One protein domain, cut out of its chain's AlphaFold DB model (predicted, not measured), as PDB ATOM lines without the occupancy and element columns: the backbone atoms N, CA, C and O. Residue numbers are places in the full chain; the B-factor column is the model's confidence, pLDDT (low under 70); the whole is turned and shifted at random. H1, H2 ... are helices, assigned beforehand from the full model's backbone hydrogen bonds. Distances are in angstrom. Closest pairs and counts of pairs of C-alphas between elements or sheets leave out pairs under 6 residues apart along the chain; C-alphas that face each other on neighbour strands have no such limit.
ATOM      1  N   HIS A  18      18.756 109.340  31.208       87.62
ATOM      2  CA  HIS A  18      17.868 110.494  31.050       87.62
ATOM      3  C   HIS A  18      16.821 110.353  29.924       87.62
ATOM      4  O   HIS A  18      15.932 111.198  29.811       87.62
ATOM      5  N   LEU A  19      16.930 109.334  29.064       90.69
ATOM      6  CA  LEU A  19      15.987 109.032  27.978       90.69
ATOM      7  C   LEU A  19      15.048 107.871  28.310       90.69
ATOM      8  O   LEU A  19      14.240 107.497  27.460       90.69
ATOM      9  N   VAL A  20      15.151 107.303  29.513       92.75
ATOM     10  CA  VAL A  20      14.322 106.176  29.934       92.75
ATOM     11  C   VAL A  20      12.853 106.565  29.895       92.75
ATOM     12  O   VAL A  20      12.438 107.584  30.451       92.75
ATOM     13  N   VAL A  21      12.058 105.722  29.248       93.81
ATOM     14  CA  VAL A  21      10.603 105.813  29.237       93.81
ATOM     15  C   VAL A  21      10.013 104.481  29.680       93.81
ATOM     16  O   VAL A  21      10.622 103.422  29.527       93.81
ATOM     17  N   ASN A  22       8.783 104.524  30.184       94.56
ATOM     18  CA  ASN A  22       8.036 103.298  30.427       94.56
ATOM     19  C   ASN A  22       7.876 102.517  29.097       94.56
ATOM     20  O   ASN A  22       7.420 103.116  28.115       94.56
ATOM     21  N   PRO A  23       8.223 101.213  29.035       94.56
ATOM     22  CA  PRO A  23       8.148 100.400  27.814       94.56
ATOM     23  C   PRO A  23       6.720 100.260  27.255       94.56
ATOM     24  O   PRO A  23       6.537  99.894  26.093       94.56
ATOM     25  N   PHE A  24       5.704 100.626  28.038       95.19
ATOM     26  CA  PHE A  24       4.337 100.811  27.567       95.19
ATOM     27  C   PHE A  24       4.223 101.871  26.457       95.19
ATOM     28  O   PHE A  24       3.436 101.700  25.529       95.19
ATOM     29  N   TRP A  25       5.032 102.938  26.482       95.12
ATOM     30  CA  TRP A  25       5.001 103.982  25.448       95.12
ATOM     31  C   TRP A  25       5.428 103.466  24.064       95.12
ATOM     32  O   TRP A  25       4.661 103.657  23.119       95.12
ATOM     33  N   PRO A  26       6.575 102.771  23.907       94.56
ATOM     34  CA  PRO A  26       6.899 102.062  22.670       94.56
ATOM     35  C   PRO A  26       5.820 101.067  22.217       94.56
ATOM     36  O   PRO A  26       5.550 100.970  21.019       94.56
ATOM     37  N   LEU A  27       5.162 100.364  23.149       94.88
ATOM     38  CA  LEU A  27       4.069  99.441  22.822       94.88
ATOM     39  C   LEU A  27       2.856 100.177  22.230       94.88
ATOM     40  O   LEU A  27       2.334  99.764  21.197       94.88
ATOM     41  N   LEU A  28       2.444 101.303  22.820       94.19
ATOM     42  CA  LEU A  28       1.429 102.179  22.225       94.19
ATOM     43  C   LEU A  28       1.899 102.763  20.887       94.19
ATOM     44  O   LEU A  28       1.110 102.895  19.951       94.19
ATOM     45  N   GLY A  29       3.194 103.055  20.771       92.88
ATOM     46  CA  GLY A  29       3.841 103.446  19.523       92.88
ATOM     47  C   GLY A  29       3.596 102.440  18.405       92.88
ATOM     48  O   GLY A  29       3.350 102.854  17.276       92.88
ATOM     49  N   LEU A  30       3.562 101.139  18.713       94.12
ATOM     50  CA  LEU A  30       3.252 100.106  17.724       94.12
ATOM     51  C   LEU A  30       1.799 100.226  17.264       94.12
ATOM     52  O   LEU A  30       1.534 100.194  16.068       94.12
ATOM     53  N   MET A  31       0.870 100.377  18.209       90.94
ATOM     54  CA  MET A  31      -0.568 100.397  17.930       90.94
ATOM     55  C   MET A  31      -0.995 101.631  17.128       90.94
ATOM     56  O   MET A  31      -1.840 101.533  16.240       90.94
ATOM     57  N   PHE A  32      -0.419 102.796  17.432       89.00
ATOM     58  CA  PHE A  32      -0.826 104.064  16.822       89.00
ATOM     59  C   PHE A  32       0.108 104.531  15.700       89.00
ATOM     60  O   PHE A  32      -0.346 105.088  14.696       89.00
ATOM     61  N   GLY A  33       1.418 104.350  15.877       85.25
ATOM     62  CA  GLY A  33       2.452 104.806  14.948       85.25
ATOM     63  C   GLY A  33       2.926 103.735  13.967       85.25
ATOM     64  O   GLY A  33       3.232 104.079  12.825       85.25
ATOM     65  N   GLY A  34       2.950 102.472  14.389       90.06
ATOM     66  CA  GLY A  34       3.444 101.334  13.614       90.06
ATOM     67  C   GLY A  34       4.825 100.843  14.057       90.06
ATOM     68  O   GLY A  34       5.461 101.388  14.966       90.06
ATOM     69  N   ALA A  35       5.310  99.792  13.393       90.94
ATOM     70  CA  ALA A  35       6.569  99.126  13.739       90.94
ATOM     71  C   ALA A  35       7.798 100.036  13.581       90.94
ATOM     72  O   ALA A  35       8.732  99.947  14.380       90.94
ATOM     73  N   TRP A  36       7.781 100.947  12.601       90.12
ATOM     74  CA  TRP A  36       8.882 101.891  12.364       90.12
ATOM     75  C   TRP A  36       9.159 102.810  13.558       90.12
ATOM     76  O   TRP A  36      10.294 103.235  13.745       90.12
ATOM     77  N   LEU A  37       8.128 103.127  14.348       92.19
ATOM     78  CA  LEU A  37       8.249 103.962  15.536       92.19
ATOM     79  C   LEU A  37       8.606 103.103  16.745       92.19
ATOM     80  O   LEU A  37       9.564 103.390  17.460       92.19
ATOM     81  N   ALA A  38       7.829 102.044  16.969       94.00
ATOM     82  CA  ALA A  38       7.939 101.219  18.161       94.00
ATOM     83  C   ALA A  38       9.294 100.536  18.285       94.00
ATOM     84  O   ALA A  38       9.903 100.576  19.347       94.00
ATOM     85  N   TRP A  39       9.773  99.886  17.225       94.31
ATOM     86  CA  TRP A  39      10.942  99.018  17.323       94.31
ATOM     87  C   TRP A  39      12.248  99.772  17.568       94.31
ATOM     88  O   TRP A  39      12.959  99.389  18.499       94.31
ATOM     89  N   PRO A  40      12.574 100.863  16.845       94.62
ATOM     90  CA  PRO A  40      13.727 101.682  17.203       94.62
ATOM     91  C   PRO A  40      13.601 102.261  18.611       94.62
ATOM     92  O   PRO A  40      14.587 102.316  19.342       94.62
ATOM     93  N   TRP A  41      12.389 102.643  19.023       95.44
ATOM     94  CA  TRP A  41      12.161 103.175  20.361       95.44
ATOM     95  C   TRP A  41      12.376 102.116  21.446       95.44
ATOM     96  O   TRP A  41      13.054 102.400  22.428       95.44
ATOM     97  N   PHE A  42      11.910 100.880  21.251       95.88
ATOM     98  CA  PHE A  42      12.231  99.756  22.131       95.88
ATOM     99  C   PHE A  42      13.742  99.559  22.241       95.88
ATOM    100  O   PHE A  42      14.254  99.485  23.354       95.88
ATOM    101  N   VAL A  43      14.468  99.542  21.118       95.69
ATOM    102  CA  VAL A  43      15.931  99.399  21.130       95.69
ATOM    103  C   VAL A  43      16.566 100.511  21.967       95.69
ATOM    104  O   VAL A  43      17.278 100.220  22.924       95.69
ATOM    105  N   VAL A  44      16.261 101.776  21.666       95.00
ATOM    106  CA  VAL A  44      16.797 102.928  22.409       95.00
ATOM    107  C   VAL A  44      16.451 102.842  23.895       95.00
ATOM    108  O   VAL A  44      17.325 103.069  24.728       95.00
ATOM    109  N   ASN A  45      15.222 102.457  24.241       94.88
ATOM    110  CA  ASN A  45      14.786 102.328  25.628       94.88
ATOM    111  C   ASN A  45      15.549 101.225  26.379       94.88
ATOM    112  O   ASN A  45      15.971 101.436  27.512       94.88
ATOM    113  N   GLY A  46      15.812 100.086  25.733       92.50
ATOM    114  CA  GLY A  46      16.597  98.991  26.310       92.50
ATOM    115  C   GLY A  46      18.027  99.413  26.656       92.50
ATOM    116  O   GLY A  46      18.545  99.086  27.728       92.50
ATOM    117  N   PHE A  47      18.653 100.213  25.787       93.38
ATOM    118  CA  PHE A  47      19.963 100.814  26.055       93.38
ATOM    119  C   PHE A  47      19.899 101.944  27.097       93.38
ATOM    120  O   PHE A  47      20.821 102.069  27.906       93.38
ATOM    121  N   ALA A  48      18.827 102.738  27.118       93.06
ATOM    122  CA  ALA A  48      18.624 103.818  28.084       93.06
ATOM    123  C   ALA A  48      18.473 103.296  29.517       93.06
ATOM    124  O   ALA A  48      19.152 103.785  30.417       93.06
ATOM    125  N   VAL A  49      17.658 102.255  29.709       92.31
ATOM    126  CA  VAL A  49      17.465 101.585  31.009       92.31
ATOM    127  C   VAL A  49      18.727 100.823  31.430       92.31
ATOM    128  O   VAL A  49      18.951 100.586  32.610       92.31
ATOM    129  N   GLY A  50      19.578 100.447  30.471       90.75
ATOM    130  CA  GLY A  50      20.756  99.625  30.735       90.75
ATOM    131  C   GLY A  50      20.402  98.149  30.916       90.75
ATOM    132  O   GLY A  50      21.061  97.456  31.692       90.75
ATOM    133  N   SER A  51      19.388  97.659  30.192       90.31
ATOM    134  CA  SER A  51      18.871  96.296  30.331       90.31
ATOM    135  C   SER A  51      19.970  95.238  30.163       90.31
ATOM    136  O   SER A  51      20.761  95.313  29.210       90.31
ATOM    137  N   PRO A  52      20.051  94.230  31.050       90.19
ATOM    138  CA  PRO A  52      20.966  93.104  30.880       90.19
ATOM    139  C   PRO A  52      20.588  92.248  29.663       90.19
ATOM    140  O   PRO A  52      21.455  91.632  29.041       90.19
ATOM    141  N   THR A  53      19.318  92.276  29.244       91.25
ATOM    142  CA  THR A  53      18.813  91.523  28.089       91.25
ATOM    143  C   THR A  53      18.802  92.323  26.781       91.25
ATOM    144  O   THR A  53      18.317  91.816  25.771       91.25
ATOM    145  N   ARG A  54      19.430  93.511  26.729       91.62
ATOM    146  CA  ARG A  54      19.436  94.421  25.556       91.62
ATOM    147  C   ARG A  54      19.773  93.753  24.215       91.62
ATOM    148  O   ARG A  54      19.210  94.099  23.183       91.62
ATOM    149  N   TRP A  55      20.671  92.766  24.212       91.81
ATOM    150  CA  TRP A  55      21.039  92.033  22.996       91.81
ATOM    151  C   TRP A  55      19.960  91.048  22.546       91.81
ATOM    152  O   TRP A  55      19.755  90.866  21.348       91.81
ATOM    153  N   ARG A  56      19.239  90.440  23.496       92.94
ATOM    154  CA  ARG A  56      18.065  89.611  23.200       92.94
ATOM    155  C   ARG A  56      16.925  90.477  22.676       92.94
ATOM    156  O   ARG A  56      16.295  90.100  21.696       92.94
ATOM    157  N   GLU A  57      16.702  91.645  23.275       94.75
ATOM    158  CA  GLU A  57      15.722  92.632  22.801       94.75
ATOM    159  C   GLU A  57      16.029  93.074  21.363       94.75
ATOM    160  O   GLU A  57      15.153  93.026  20.499       94.75
ATOM    161  N   LEU A  58      17.290  93.417  21.074       95.81
ATOM    162  CA  LEU A  58      17.736  93.759  19.724       95.81
ATOM    163  C   LEU A  58      17.542  92.590  18.748       95.81
ATOM    164  O   LEU A  58      17.067  92.796  17.633       95.81
ATOM    165  N   GLY A  59      17.860  91.364  19.172       96.56
ATOM    166  CA  GLY A  59      17.632  90.153  18.384       96.56
ATOM    167  C   GLY A  59      16.161  89.955  18.015       96.56
ATOM    168  O   GLY A  59      15.857  89.683  16.856       96.56
ATOM    169  N   TRP A  60      15.240  90.169  18.960       97.06
ATOM    170  CA  TRP A  60      13.798  90.129  18.701       97.06
ATOM    171  C   TRP A  60      13.344  91.222  17.738       97.06
ATOM    172  O   TRP A  60      12.555  90.939  16.841       97.06
ATOM    173  N   VAL A  61      13.858  92.445  17.872       96.19
ATOM    174  CA  VAL A  61      13.535  93.551  16.958       96.19
ATOM    175  C   VAL A  61      14.017  93.260  15.533       96.19
ATOM    176  O   VAL A  61      13.245  93.393  14.583       96.19
ATOM    177  N   ILE A  62      15.264  92.806  15.373       96.25
ATOM    178  CA  ILE A  62      15.819  92.421  14.067       96.25
ATOM    179  C   ILE A  62      15.031  91.242  13.482       96.25
ATOM    180  O   ILE A  62      14.636  91.280  12.317       96.25
ATOM    181  N   GLY A  63      14.745  90.219  14.291       96.31
ATOM    182  CA  GLY A  63      13.927  89.075  13.890       96.31
ATOM    183  C   GLY A  63      12.512  89.485  13.482       96.31
ATOM    184  O   GLY A  63      11.994  89.001  12.478       96.31
ATOM    185  N   GLY A  64      11.909  90.438  14.192       94.81
ATOM    186  CA  GLY A  64      10.608  91.007  13.857       94.81
ATOM    187  C   GLY A  64      10.602  91.706  12.507       94.81
ATOM    188  O   GLY A  64       9.683  91.483  11.711       94.81
ATOM    189  N   PHE A  65      11.646  92.483  12.220       94.56
ATOM    190  CA  PHE A  65      11.837  93.162  10.941       94.56
ATOM    191  C   PHE A  65      12.015  92.183   9.788       94.56
ATOM    192  O   PHE A  65      11.321  92.293   8.772       94.56
ATOM    193  N   ILE A  66      12.891  91.192   9.955       96.00
ATOM    194  CA  ILE A  66      13.116  90.151   8.949       96.00
ATOM    195  C   ILE A  66      11.823  89.365   8.721       96.00
ATOM    196  O   ILE A  66      11.385  89.245   7.581       96.00
ATOM    197  N   GLY A  67      11.161  88.907   9.785       95.06
ATOM    198  CA  GLY A  67       9.907  88.160   9.693       95.06
ATOM    199  C   GLY A  67       8.793  88.955   9.010       95.06
ATOM    200  O   GLY A  67       8.117  88.427   8.132       95.06
ATOM    201  N   SER A  68       8.659  90.249   9.315       94.00
ATOM    202  CA  SER A  68       7.675  91.116   8.650       94.00
ATOM    203  C   SER A  68       7.990  91.311   7.169       94.00
ATOM    204  O   SER A  68       7.080  91.322   6.346       94.00
ATOM    205  N   THR A  69       9.273  91.433   6.819       92.69
ATOM    206  CA  THR A  69       9.718  91.551   5.425       92.69
ATOM    207  C   THR A  69       9.428  90.268   4.653       92.69
ATOM    208  O   THR A  69       8.834  90.326   3.579       92.69
ATOM    209  N   VAL A  70       9.779  89.108   5.217       95.06
ATOM    210  CA  VAL A  70       9.512  87.794   4.617       95.06
ATOM    211  C   VAL A  70       8.014  87.604   4.403       95.06
ATOM    212  O   VAL A  70       7.600  87.329   3.284       95.06
ATOM    213  N   LEU A  71       7.192  87.838   5.430       93.75
ATOM    214  CA  LEU A  71       5.736  87.720   5.327       93.75
ATOM    215  C   LEU A  71       5.153  88.674   4.273       93.75
ATOM    216  O   LEU A  71       4.334  88.252   3.460       93.75
ATOM    217  N   ALA A  72       5.591  89.936   4.228       92.12
ATOM    218  CA  ALA A  72       5.114  90.897   3.234       92.12
ATOM    219  C   ALA A  72       5.486  90.481   1.801       92.12
ATOM    220  O   ALA A  72       4.653  90.569   0.898       92.12
ATOM    221  N   VAL A  73       6.709  89.981   1.589       92.06
ATOM    222  CA  VAL A  73       7.151  89.445   0.293       92.06
ATOM    223  C   VAL A  73       6.352  88.200  -0.081       92.06
ATOM    224  O   VAL A  73       5.891  88.104  -1.215       92.06
ATOM    225  N   THR A  74       6.120  87.276   0.852       92.69
ATOM    226  CA  THR A  74       5.301  86.081   0.611       92.69
ATOM    227  C   THR A  74       3.886  86.456   0.183       92.69
ATOM    228  O   THR A  74       3.400  85.932  -0.815       92.69
ATOM    229  N   ILE A  75       3.240  87.402   0.871       90.94
ATOM    230  CA  ILE A  75       1.901  87.886   0.503       90.94
ATOM    231  C   ILE A  75       1.918  88.503  -0.899       90.94
ATOM    232  O   ILE A  75       1.052  88.195  -1.714       90.94
ATOM    233  N   PHE A  76       2.924  89.324  -1.208       89.94
ATOM    234  CA  PHE A  76       3.065  89.947  -2.524       89.94
ATOM    235  C   PHE A  76       3.253  88.916  -3.649       89.94
ATOM    236  O   PHE A  76       2.625  89.019  -4.701       89.94
ATOM    237  N   VAL A  77       4.074  87.889  -3.423       91.19
ATOM    238  CA  VAL A  77       4.290  86.791  -4.376       91.19
ATOM    239  C   VAL A  77       3.015  85.962  -4.565       91.19
ATOM    240  O   VAL A  77       2.660  85.644  -5.697       91.19
ATOM    241  N   LEU A  78       2.296  85.636  -3.487       90.94
ATOM    242  CA  LEU A  78       1.034  84.887  -3.555       90.94
ATOM    243  C   LEU A  78      -0.075  85.666  -4.274       90.94
ATOM    244  O   LEU A  78      -0.866  85.067  -5.004       90.94
ATOM    245  N   TYR A  79      -0.105  86.987  -4.100       89.31
ATOM    246  CA  TYR A  79      -1.005  87.881  -4.822       89.31
ATOM    247  C   TYR A  79      -0.684  87.911  -6.323       89.31
ATOM    248  O   TYR A  79      -1.560  87.661  -7.147       89.31
ATOM    249  N   ASN A  80       0.585  88.118  -6.699       88.75
ATOM    250  CA  ASN A  80       0.992  88.170  -8.111       88.75
ATOM    251  C   ASN A  80       0.794  86.838  -8.853       88.75
ATOM    252  O   ASN A  80       0.531  86.836 -10.051       88.75
ATOM    253  N   ASN A  81       0.893  85.709  -8.147       91.94
ATOM    254  CA  ASN A  81       0.637  84.380  -8.706       91.94
ATOM    255  C   ASN A  81      -0.857  84.003  -8.741       91.94
ATOM    256  O   ASN A  81      -1.182  82.854  -9.029       91.94
ATOM    257  N   ASN A  82      -1.773  84.934  -8.440       87.44
ATOM    258  CA  ASN A  82      -3.229  84.728  -8.396       87.44
ATOM    259  C   ASN A  82      -3.705  83.631  -7.418       87.44
ATOM    260  O   ASN A  82      -4.858  83.197  -7.475       87.44
ATOM    261  N   VAL A  83      -2.854  83.205  -6.476       89.38
ATOM    262  CA  VAL A  83      -3.227  82.238  -5.428       89.38
ATOM    263  C   VAL A  83      -4.196  82.891  -4.441       89.38
ATOM    264  O   VAL A  83      -5.182  82.284  -4.031       89.38
ATOM    265  N   ILE A  84      -3.937  84.154  -4.097       84.12
ATOM    266  CA  ILE A  84      -4.786  84.981  -3.238       84.12
ATOM    267  C   ILE A  84      -5.407  86.072  -4.112       84.12
ATOM    268  O   ILE A  84      -4.730  87.023  -4.488       84.12
ATOM    269  N   HIS A  85      -6.689  85.920  -4.433       83.44
ATOM    270  CA  HIS A  85      -7.420  86.825  -5.332       83.44
ATOM    271  C   HIS A  85      -8.676  87.444  -4.700       83.44
ATOM    272  O   HIS A  85      -9.225  88.392  -5.246       83.44
ATOM    273  N   SER A  86      -9.140  86.927  -3.557       90.31
ATOM    274  CA  SER A  86     -10.300  87.477  -2.850       90.31
ATOM    275  C   SER A  86      -9.874  88.583  -1.885       90.31
ATOM    276  O   SER A  86      -8.891  88.440  -1.156       90.31
ATOM    277  N   ASP A  87     -10.650  89.663  -1.816       85.69
ATOM    278  CA  ASP A  87     -10.400  90.766  -0.881       85.69
ATOM    279  C   ASP A  87     -10.333  90.276   0.571       85.69
ATOM    280  O   ASP A  87      -9.474  90.698   1.349       85.69
ATOM    281  N   SER A  88     -11.189  89.313   0.932       89.44
ATOM    282  CA  SER A  88     -11.185  88.717   2.267       89.44
ATOM    283  C   SER A  88      -9.896  87.945   2.543       89.44
ATOM    284  O   SER A  88      -9.350  88.039   3.641       89.44
ATOM    285  N   SER A  89      -9.363  87.203   1.565       88.88
ATOM    286  CA  SER A  89      -8.136  86.428   1.779       88.88
ATOM    287  C   SER A  89      -6.900  87.320   1.914       88.88
ATOM    288  O   SER A  89      -6.017  87.004   2.710       88.88
ATOM    289  N   ILE A  90      -6.870  88.479   1.246       87.50
ATOM    290  CA  ILE A  90      -5.826  89.499   1.448       87.50
ATOM    291  C   ILE A  90      -5.906  90.088   2.862       87.50
ATOM    292  O   ILE A  90      -4.880  90.214   3.531       87.50
ATOM    293  N   GLN A  91      -7.107  90.409   3.354       89.25
ATOM    294  CA  GLN A  91      -7.291  90.931   4.714       89.25
ATOM    295  C   GLN A  91      -6.813  89.936   5.780       89.25
ATOM    296  O   GLN A  91      -6.088  90.325   6.699       89.25
ATOM    297  N   TYR A  92      -7.136  88.647   5.632       91.81
ATOM    298  CA  TYR A  92      -6.628  87.605   6.529       91.81
ATOM    299  C   TYR A  92      -5.107  87.449   6.445       91.81
ATOM    300  O   TYR A  92      -4.453  87.287   7.473       91.81
ATOM    301  N   ALA A  93      -4.521  87.551   5.251       90.62
ATOM    302  CA  ALA A  93      -3.073  87.497   5.084       90.62
ATOM    303  C   ALA A  93      -2.367  88.673   5.787       90.62
ATOM    304  O   ALA A  93      -1.357  88.483   6.461       90.62
ATOM    305  N   ILE A  94      -2.930  89.881   5.704       89.81
ATOM    306  CA  ILE A  94      -2.424  91.061   6.423       89.81
ATOM    307  C   ILE A  94      -2.564  90.889   7.943       89.81
ATOM    308  O   ILE A  94      -1.696  91.333   8.694       89.81
ATOM    309  N   LEU A  95      -3.604  90.204   8.421       93.38
ATOM    310  CA  LEU A  95      -3.786  89.931   9.849       93.38
ATOM    311  C   LEU A  95      -2.606  89.129  10.427       93.38
ATOM    312  O   LEU A  95      -2.164  89.407  11.541       93.38
ATOM    313  N   VAL A  96      -2.014  88.217   9.649       93.94
ATOM    314  CA  VAL A  96      -0.803  87.476  10.049       93.94
ATOM    315  C   VAL A  96       0.376  88.418  10.317       93.94
ATOM    316  O   VAL A  96       1.084  88.244  11.310       93.94
ATOM    317  N   LEU A  97       0.566  89.455   9.489       93.00
ATOM    318  CA  LEU A  97       1.592  90.482   9.724       93.00
ATOM    319  C   LEU A  97       1.345  91.233  11.036       93.00
ATOM    320  O   LEU A  97       2.285  91.486  11.788       93.00
ATOM    321  N   LEU A  98       0.090  91.580  11.318       93.12
ATOM    322  CA  LEU A  98      -0.284  92.270  12.551       93.12
ATOM    323  C   LEU A  98       0.010  91.402  13.781       93.12
ATOM    324  O   LEU A  98       0.647  91.872  14.724       93.12
ATOM    325  N   VAL A  99      -0.387  90.127  13.754       95.75
ATOM    326  CA  VAL A  99      -0.132  89.178  14.850       95.75
ATOM    327  C   VAL A  99       1.365  89.013  15.087       95.75
ATOM    328  O   VAL A  99       1.810  89.057  16.235       95.75
ATOM    329  N   TRP A 100       2.160  88.889  14.023       96.12
ATOM    330  CA  TRP A 100       3.616  88.803  14.121       96.12
ATOM    331  C   TRP A 100       4.224  90.025  14.822       96.12
ATOM    332  O   TRP A 100       4.981  89.878  15.784       96.12
ATOM    333  N   LYS A 101       3.852  91.239  14.399       94.75
ATOM    334  CA  LYS A 101       4.365  92.486  14.987       94.75
ATOM    335  C   LYS A 101       3.989  92.625  16.458       94.75
ATOM    336  O   LYS A 101       4.854  92.946  17.271       94.75
ATOM    337  N   ILE A 102       2.732  92.342  16.806       95.50
ATOM    338  CA  ILE A 102       2.271  92.366  18.199       95.50
ATOM    339  C   ILE A 102       3.042  91.340  19.029       95.50
ATOM    340  O   ILE A 102       3.505  91.676  20.114       95.50
ATOM    341  N   THR A 103       3.242  90.127  18.512       96.44
ATOM    342  CA  THR A 103       3.973  89.060  19.213       96.44
ATOM    343  C   THR A 103       5.398  89.495  19.541       96.44
ATOM    344  O   THR A 103       5.833  89.391  20.689       96.44
ATOM    345  N   VAL A 104       6.114  90.048  18.560       96.75
ATOM    346  CA  VAL A 104       7.482  90.543  18.756       96.75
ATOM    347  C   VAL A 104       7.503  91.696  19.756       96.75
ATOM    348  O   VAL A 104       8.255  91.652  20.727       96.75
ATOM    349  N   SER A 105       6.664  92.714  19.565       96.44
ATOM    350  CA  SER A 105       6.653  93.889  20.439       96.44
ATOM    351  C   SER A 105       6.223  93.567  21.865       96.44
ATOM    352  O   SER A 105       6.790  94.123  22.798       96.44
ATOM    353  N   TYR A 106       5.283  92.646  22.058       96.62
ATOM    354  CA  TYR A 106       4.882  92.190  23.386       96.62
ATOM    355  C   TYR A 106       5.990  91.373  24.064       96.62
ATOM    356  O   TYR A 106       6.238  91.515  25.261       96.62
ATOM    357  N   THR A 107       6.728  90.570  23.294       96.44
ATOM    358  CA  THR A 107       7.896  89.840  23.807       96.44
ATOM    359  C   THR A 107       8.986  90.809  24.272       96.44
ATOM    360  O   THR A 107       9.491  90.680  25.383       96.44
ATOM    361  N   VAL A 108       9.300  91.840  23.483       96.44
ATOM    362  CA  VAL A 108      10.276  92.872  23.882       96.44
ATOM    363  C   VAL A 108       9.770  93.691  25.074       96.44
ATOM    364  O   VAL A 108      10.529  93.942  26.005       96.44
ATOM    365  N   PHE A 109       8.483  94.048  25.094       96.56
ATOM    366  CA  PHE A 109       7.853  94.736  26.222       96.56
ATOM    367  C   PHE A 109       7.994  93.944  27.525       96.56
ATOM    368  O   PHE A 109       8.428  94.501  28.526       96.56
ATOM    369  N   THR A 110       7.680  92.647  27.519       95.25
ATOM    370  CA  THR A 110       7.764  91.812  28.731       95.25
ATOM    371  C   THR A 110       9.196  91.618  29.227       95.25
ATOM    372  O   THR A 110       9.401  91.519  30.435       95.25
ATOM    373  N   LEU A 111      10.188  91.611  28.328       93.25
ATOM    374  CA  LEU A 111      11.606  91.631  28.698       93.25
ATOM    375  C   LEU A 111      11.998  92.961  29.358       93.25
ATOM    376  O   LEU A 111      12.648  92.958  30.399       93.25
ATOM    377  N   GLN A 112      11.574  94.092  28.788       94.56
ATOM    378  CA  GLN A 112      11.911  95.413  29.321       94.56
ATOM    379  C   GLN A 112      11.155  95.768  30.601       94.56
ATOM    380  O   GLN A 112      11.718  96.458  31.444       94.56
ATOM    381  N   ALA A 113       9.911  95.308  30.762       94.25
ATOM    382  CA  ALA A 113       9.065  95.634  31.908       94.25
ATOM    383  C   ALA A 113       9.716  95.226  33.236       94.25
ATOM    384  O   ALA A 113       9.768  96.033  34.155       94.25
ATOM    385  N   ARG A 114      10.318  94.030  33.300       91.38
ATOM    386  CA  ARG A 114      10.989  93.524  34.512       91.38
ATOM    387  C   ARG A 114      12.163  94.405  34.935       91.38
ATOM    388  O   ARG A 114      12.252  94.833  36.081       91.38
ATOM    389  N   THR A 115      13.041  94.721  33.986       91.62
ATOM    390  CA  THR A 115      14.189  95.607  34.217       91.62
ATOM    391  C   THR A 115      13.731  97.023  34.578       91.62
ATOM    392  O   THR A 115      14.324  97.680  35.430       91.62
ATOM    393  N   PHE A 116      12.678  97.510  33.922       93.75
ATOM    394  CA  PHE A 116      12.131  98.844  34.139       93.75
ATOM    395  C   PHE A 116      11.504  98.997  35.532       93.75
ATOM    396  O   PHE A 116      11.751  99.999  36.195       93.75
ATOM    397  N   GLU A 117      10.761  97.999  36.010       92.62
ATOM    398  CA  GLU A 117      10.197  97.992  37.366       92.62
ATOM    399  C   GLU A 117      11.299  98.071  38.432       92.62
ATOM    400  O   GLU A 117      11.188  98.839  39.388       92.62
ATOM    401  N   LEU A 118      12.409  97.349  38.238       91.75
ATOM    402  CA  LEU A 118      13.584  97.466  39.105       91.75
ATOM    403  C   LEU A 118      14.240  98.850  38.997       91.75
ATOM    404  O   LEU A 118      14.641  99.418  40.011       91.75
ATOM    405  N   TYR A 119      14.330  99.419  37.794       91.75
ATOM    406  CA  TYR A 119      14.855 100.771  37.587       91.75
ATOM    407  C   TYR A 119      14.050 101.826  38.361       91.75
ATOM    408  O   TYR A 119      14.645 102.660  39.044       91.75
ATOM    409  N   GLU A 120      12.716 101.770  38.312       91.31
ATOM    410  CA  GLU A 120      11.848 102.655  39.101       91.31
ATOM    411  C   GLU A 120      11.974 102.389  40.605       91.31
ATOM    412  O   GLU A 120      12.064 103.337  41.387       91.31
ATOM    413  N   TYR A 121      12.055 101.120  41.018       92.19
ATOM    414  CA  TYR A 121      12.226 100.743  42.422       92.19
ATOM    415  C   TYR A 121      13.500 101.340  43.044       92.19
ATOM    416  O   TYR A 121      13.470 101.818  44.177       92.19
ATOM    417  N   TYR A 122      14.608 101.384  42.295       89.69
ATOM    418  CA  TYR A 122      15.861 102.016  42.731       89.69
ATOM    419  C   TYR A 122      15.885 103.550  42.569       89.69
ATOM    420  O   TYR A 122      16.937 104.169  42.736       89.69
ATOM    421  N   GLY A 123      14.745 104.187  42.279       88.19
ATOM    422  CA  GLY A 123      14.618 105.645  42.188       88.19
ATOM    423  C   GLY A 123      15.044 106.237  40.843       88.19
ATOM    424  O   GLY A 123      15.374 107.423  40.765       88.19
ATOM    425  N   GLY A 124      15.068 105.429  39.783       89.00
ATOM    426  CA  GLY A 124      15.336 105.886  38.427       89.00
ATOM    427  C   GLY A 124      14.311 106.917  37.941       89.00
ATOM    428  O   GLY A 124      13.117 106.818  38.212       89.00
ATOM    429  N   ILE A 125      14.776 107.931  37.206       88.94
ATOM    430  CA  ILE A 125      13.922 109.021  36.716       88.94
ATOM    431  C   ILE A 125      13.372 108.641  35.344       88.94
ATOM    432  O   ILE A 125      14.131 108.439  34.398       88.94
ATOM    433  N   VAL A 126      12.046 108.599  35.219       91.69
ATOM    434  CA  VAL A 126      11.362 108.195  33.985       91.69
ATOM    435  C   VAL A 126      10.753 109.400  33.283       91.69
ATOM    436  O   VAL A 126      10.098 110.249  33.891       91.69
ATOM    437  N   ARG A 127      10.932 109.471  31.963       91.75
ATOM    438  CA  ARG A 127      10.276 110.465  31.118       91.75
ATOM    439  C   ARG A 127       8.908 110.002  30.642       91.75
ATOM    440  O   ARG A 127       8.668 108.834  30.342       91.75
ATOM    441  N   ASN A 128       8.024 110.977  30.473       90.06
ATOM    442  CA  ASN A 128       6.746 110.761  29.820       90.06
ATOM    443  C   ASN A 128       6.934 110.676  28.291       90.06
ATOM    444  O   ASN A 128       7.410 111.626  27.667       90.06
ATOM    445  N   GLY A 129       6.551 109.547  27.691       88.19
ATOM    446  CA  GLY A 129       6.660 109.302  26.251       88.19
ATOM    447  C   GLY A 129       5.542 109.922  25.405       88.19
ATOM    448  O   GLY A 129       5.621 109.878  24.179       88.19
ATOM    449  N   ILE A 130       4.515 110.525  26.017       91.25
ATOM    450  CA  ILE A 130       3.306 110.981  25.312       91.25
ATOM    451  C   ILE A 130       3.589 111.934  24.145       91.25
ATOM    452  O   ILE A 130       2.989 111.804  23.082       91.25
ATOM    453  N   TRP A 131       4.530 112.865  24.305       88.31
ATOM    454  CA  TRP A 131       4.838 113.844  23.262       88.31
ATOM    455  C   TRP A 131       5.489 113.203  22.045       88.31
ATOM    456  O   TRP A 131       5.142 113.537  20.915       88.31
ATOM    457  N   VAL A 132       6.388 112.241  22.268       87.81
ATOM    458  CA  VAL A 132       7.017 111.482  21.183       87.81
ATOM    459  C   VAL A 132       5.958 110.664  20.448       87.81
ATOM    460  O   VAL A 132       5.935 110.681  19.220       87.81
ATOM    461  N   LEU A 133       5.036 110.028  21.182       89.69
ATOM    462  CA  LEU A 133       3.924 109.281  20.597       89.69
ATOM    463  C   LEU A 133       3.056 110.179  19.705       89.69
ATOM    464  O   LEU A 133       2.878 109.883  18.529       89.69
ATOM    465  N   LEU A 134       2.562 111.302  20.234       88.56
ATOM    466  CA  LEU A 134       1.680 112.207  19.492       88.56
ATOM    467  C   LEU A 134       2.365 112.778  18.244       88.56
ATOM    468  O   LEU A 134       1.801 112.726  17.151       88.56
ATOM    469  N   LEU A 135       3.596 113.276  18.380       86.25
ATOM    470  CA  LEU A 135       4.339 113.842  17.254       86.25
ATOM    471  C   LEU A 135       4.607 112.786  16.177       86.25
ATOM    472  O   LEU A 135       4.392 113.036  14.990       86.25
ATOM    473  N   ALA A 136       5.028 111.587  16.571       83.50
ATOM    474  CA  ALA A 136       5.328 110.528  15.622       83.50
ATOM    475  C   ALA A 136       4.069 109.974  14.938       83.50
ATOM    476  O   ALA A 136       4.091 109.725  13.733       83.50
ATOM    477  N   THR A 137       2.956 109.827  15.657       82.25
ATOM    478  CA  THR A 137       1.703 109.317  15.089       82.25
ATOM    479  C   THR A 137       1.061 110.312  14.123       82.25
ATOM    480  O   THR A 137       0.684 109.917  13.021       82.25
ATOM    481  N   PHE A 138       0.944 111.591  14.493       82.31
ATOM    482  CA  PHE A 138       0.225 112.572  13.671       82.31
ATOM    483  C   PHE A 138       1.083 113.185  12.561       82.31
ATOM    484  O   PHE A 138       0.590 113.398  11.454       82.31
ATOM    485  N   LEU A 139       2.363 113.454  12.832       78.25
ATOM    486  CA  LEU A 139       3.263 114.111  11.877       78.25
ATOM    487  C   LEU A 139       4.198 113.098  11.212       78.25
ATOM    488  O   LEU A 139       4.329 113.076   9.987       78.25
ATOM    489  N   GLY A 140       4.804 112.222  12.018       73.94
ATOM    490  CA  GLY A 140       5.789 111.243  11.556       73.94
ATOM    491  C   GLY A 140       5.211 110.225  10.577       73.94
ATOM    492  O   GLY A 140       5.780 110.014   9.512       73.94
ATOM    493  N   ARG A 141       4.038 109.650  10.871       73.06
ATOM    494  CA  ARG A 141       3.422 108.608  10.034       73.06
ATOM    495  C   ARG A 141       3.188 109.073   8.599       73.06
ATOM    496  O   ARG A 141       3.521 108.349   7.667       73.06
ATOM    497  N   LYS A 142       2.648 110.279   8.401       74.12
ATOM    498  CA  LYS A 142       2.406 110.808   7.051       74.12
ATOM    499  C   LYS A 142       3.723 111.010   6.303       74.12
ATOM    500  O   LYS A 142       3.831 110.553   5.173       74.12
ATOM    501  N   ALA A 143       4.715 111.623   6.950       74.69
ATOM    502  CA  ALA A 143       6.028 111.870   6.358       74.69
ATOM    503  C   ALA A 143       6.746 110.563   5.976       74.69
ATOM    504  O   ALA A 143       7.191 110.408   4.841       74.69
ATOM    505  N   VAL A 144       6.790 109.592   6.891       70.06
ATOM    506  CA  VAL A 144       7.429 108.288   6.668       70.06
ATOM    507  C   VAL A 144       6.741 107.535   5.532       70.06
ATOM    508  O   VAL A 144       7.417 107.049   4.631       70.06
ATOM    509  N   LEU A 145       5.407 107.498   5.506       69.12
ATOM    510  CA  LEU A 145       4.670 106.804   4.447       69.12
ATOM    511  C   LEU A 145       4.815 107.476   3.074       69.12
ATOM    512  O   LEU A 145       4.829 106.774   2.069       69.12
ATOM    513  N   THR A 146       4.965 108.803   3.011       72.75
ATOM    514  CA  THR A 146       5.220 109.511   1.741       72.75
ATOM    515  C   THR A 146       6.635 109.323   1.201       72.75
ATOM    516  O   THR A 146       6.843 109.456   0.000       72.75
ATOM    517  N   LEU A 147       7.606 109.019   2.065       70.50
ATOM    518  CA  LEU A 147       9.007 108.832   1.679       70.50
ATOM    519  C   LEU A 147       9.310 107.413   1.180       70.50
ATOM    520  O   LEU A 147      10.368 107.193   0.596       70.50
ATOM    521  N   LEU A 148       8.413 106.447   1.407       70.62
ATOM    522  CA  LEU A 148       8.625 105.055   1.019       70.62
ATOM    523  C   LEU A 148       8.246 104.835  -0.459       70.62
ATOM    524  O   LEU A 148       7.067 104.902  -0.805       70.62
ATOM    525  N   PRO A 149       9.212 104.503  -1.337       64.06
ATOM    526  CA  PRO A 149       8.976 104.415  -2.780       64.06
ATOM    527  C   PRO A 149       8.143 103.192  -3.204       64.06
ATOM    528  O   PRO A 149       7.616 103.171  -4.314       64.06
ATOM    529  N   PHE A 150       7.994 102.176  -2.343       70.44
ATOM    530  CA  PHE A 150       7.270 100.942  -2.669       70.44
ATOM    531  C   PHE A 150       6.154 100.648  -1.664       70.44
ATOM    532  O   PHE A 150       6.381 100.637  -0.454       70.44
ATOM    533  N   LYS A 151       4.964 100.289  -2.174       73.12
ATOM    534  CA  LYS A 151       3.789  99.895  -1.370       73.12
ATOM    535  C   LYS A 151       4.076  98.742  -0.393       73.12
ATOM    536  O   LYS A 151       3.441  98.653   0.649       73.12
ATOM    537  N   LEU A 152       5.056  97.891  -0.701       71.62
ATOM    538  CA  LEU A 152       5.468  96.777   0.158       71.62
ATOM    539  C   LEU A 152       6.099  97.265   1.471       71.62
ATOM    540  O   LEU A 152       5.812  96.714   2.530       71.62
ATOM    541  N   TRP A 153       6.879  98.349   1.441       76.81
ATOM    542  CA  TRP A 153       7.477  98.911   2.656       76.81
ATOM    543  C   TRP A 153       6.443  99.495   3.608       76.81
ATOM    544  O   TRP A 153       6.652  99.458   4.818       76.81
ATOM    545  N   ILE A 154       5.313  99.968   3.078       79.56
ATOM    546  CA  ILE A 154       4.186 100.395   3.905       79.56
ATOM    547  C   ILE A 154       3.710  99.213   4.750       79.56
ATOM    548  O   ILE A 154       3.632  99.360   5.957       79.56
ATOM    549  N   LEU A 155       3.508  98.028   4.165       78.06
ATOM    550  CA  LEU A 155       3.084  96.832   4.909       78.06
ATOM    551  C   LEU A 155       4.100  96.377   5.965       78.06
ATOM    552  O   LEU A 155       3.713  95.920   7.041       78.06
ATOM    553  N   VAL A 156       5.399  96.504   5.687       79.19
ATOM    554  CA  VAL A 156       6.449  96.125   6.646       79.19
ATOM    555  C   VAL A 156       6.501  97.111   7.817       79.19
ATOM    556  O   VAL A 156       6.587  96.687   8.969       79.19
ATOM    557  N   MET A 157       6.382  98.411   7.548       78.25
ATOM    558  CA  MET A 157       6.604  99.477   8.534       78.25
ATOM    559  C   MET A 157       5.350  99.947   9.274       78.25
ATOM    560  O   MET A 157       5.482 100.482  10.377       78.25
ATOM    561  N   SER A 158       4.164  99.767   8.685       72.06
ATOM    562  CA  SER A 158       2.880 100.212   9.245       72.06
ATOM    563  C   SER A 158       2.447  99.431  10.469       72.06
ATOM    564  O   SER A 158       2.658  98.196  10.477       72.06
TER     565      SER A 158
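AT A GLANCE: This is residues 18 to 158 of the 158 residues of an uncharacterized protein of Gammaproteobacteria bacterium (UniProt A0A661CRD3). What shape do the helices make? A long hairpin of two helices, H3 and H4, gives the domain its length; the shorter hairpin of H1 and H2 packs on it, with H6 on H3 beyond the turn of that shorter hairpin. H5 covers H1 from the side away from H3 and H4, making a third level. What is the make-up? The printed part has 141 residues with six named helices, H1 to H6 in that order, and no named strand: all helix. How large is it? It is compact, with a radius of gyration of the C-alphas of 16.6 A, yet elongated, spanning 57 by 29 by 22 A.

HOW THE PARTS SIT: What do the first helices touch? H1, residues 24 to 32, and H2, residues 35 to 49, form a hairpin; their closest C-alphas, Pro 26 and Ala 38, are 4.7 A apart. H2 is the hub, touching four helices. How does the long pair stand? H3, residues 54 to 80, touches H4, residues 87 to 121, opposite ways at a shallow tilt of 5 degrees, closest at the C-alphas of Glu 57 and Val 108, 5.6 A apart. H2, H3 and H4 form an up and down bundle, each running against the one before; H2 and H4 are closest at the C-alphas of Gly 46 and Gln 112, 6.6 A apart. Where are the last two helices? H5, residues 130 to 147, touches H1 with residues 130 to 137 alone, closest at the C-alphas of Leu 133 and Gly 29, 5.9 A apart, and is apart from H3. H6, residues 151 to 157, touches H3 with a closest C-alpha pair of Val 156 and Ser 68, 5.5 A apart, and is near H4. What do the backbones show? Every O i to N i+4 pair is within hydrogen-bond range in H1 and H3, against 10 of 11 in H2, 28 of 31 in H4, 12 of 14 in H5 and 2 of 3 in H6.

IN THESE COORDINATES: Where does H1 begin? C-alpha 24 is at (4.337, 100.811, 27.567). How long are the longer helices? H2 measures 20.6 A, H3 38.9 A, H4 49.9 A and H5 24.4 A from first to last C-alpha. H4 has a kink of 32 degrees near residue 112, and H5 one of 42 degrees near residue 141. Where does H6 end? C-alpha 157 is at (6.604, 99.477, 8.534).

THE WHOLE: What are the extremes? The two C-alphas farthest apart, those of Asn 82 and Gly 123, are 57.6 A apart. Is the printed part whole? It has no cut and no long link. Where is confidence low? Residues 145 and 149 have pLDDT under 70.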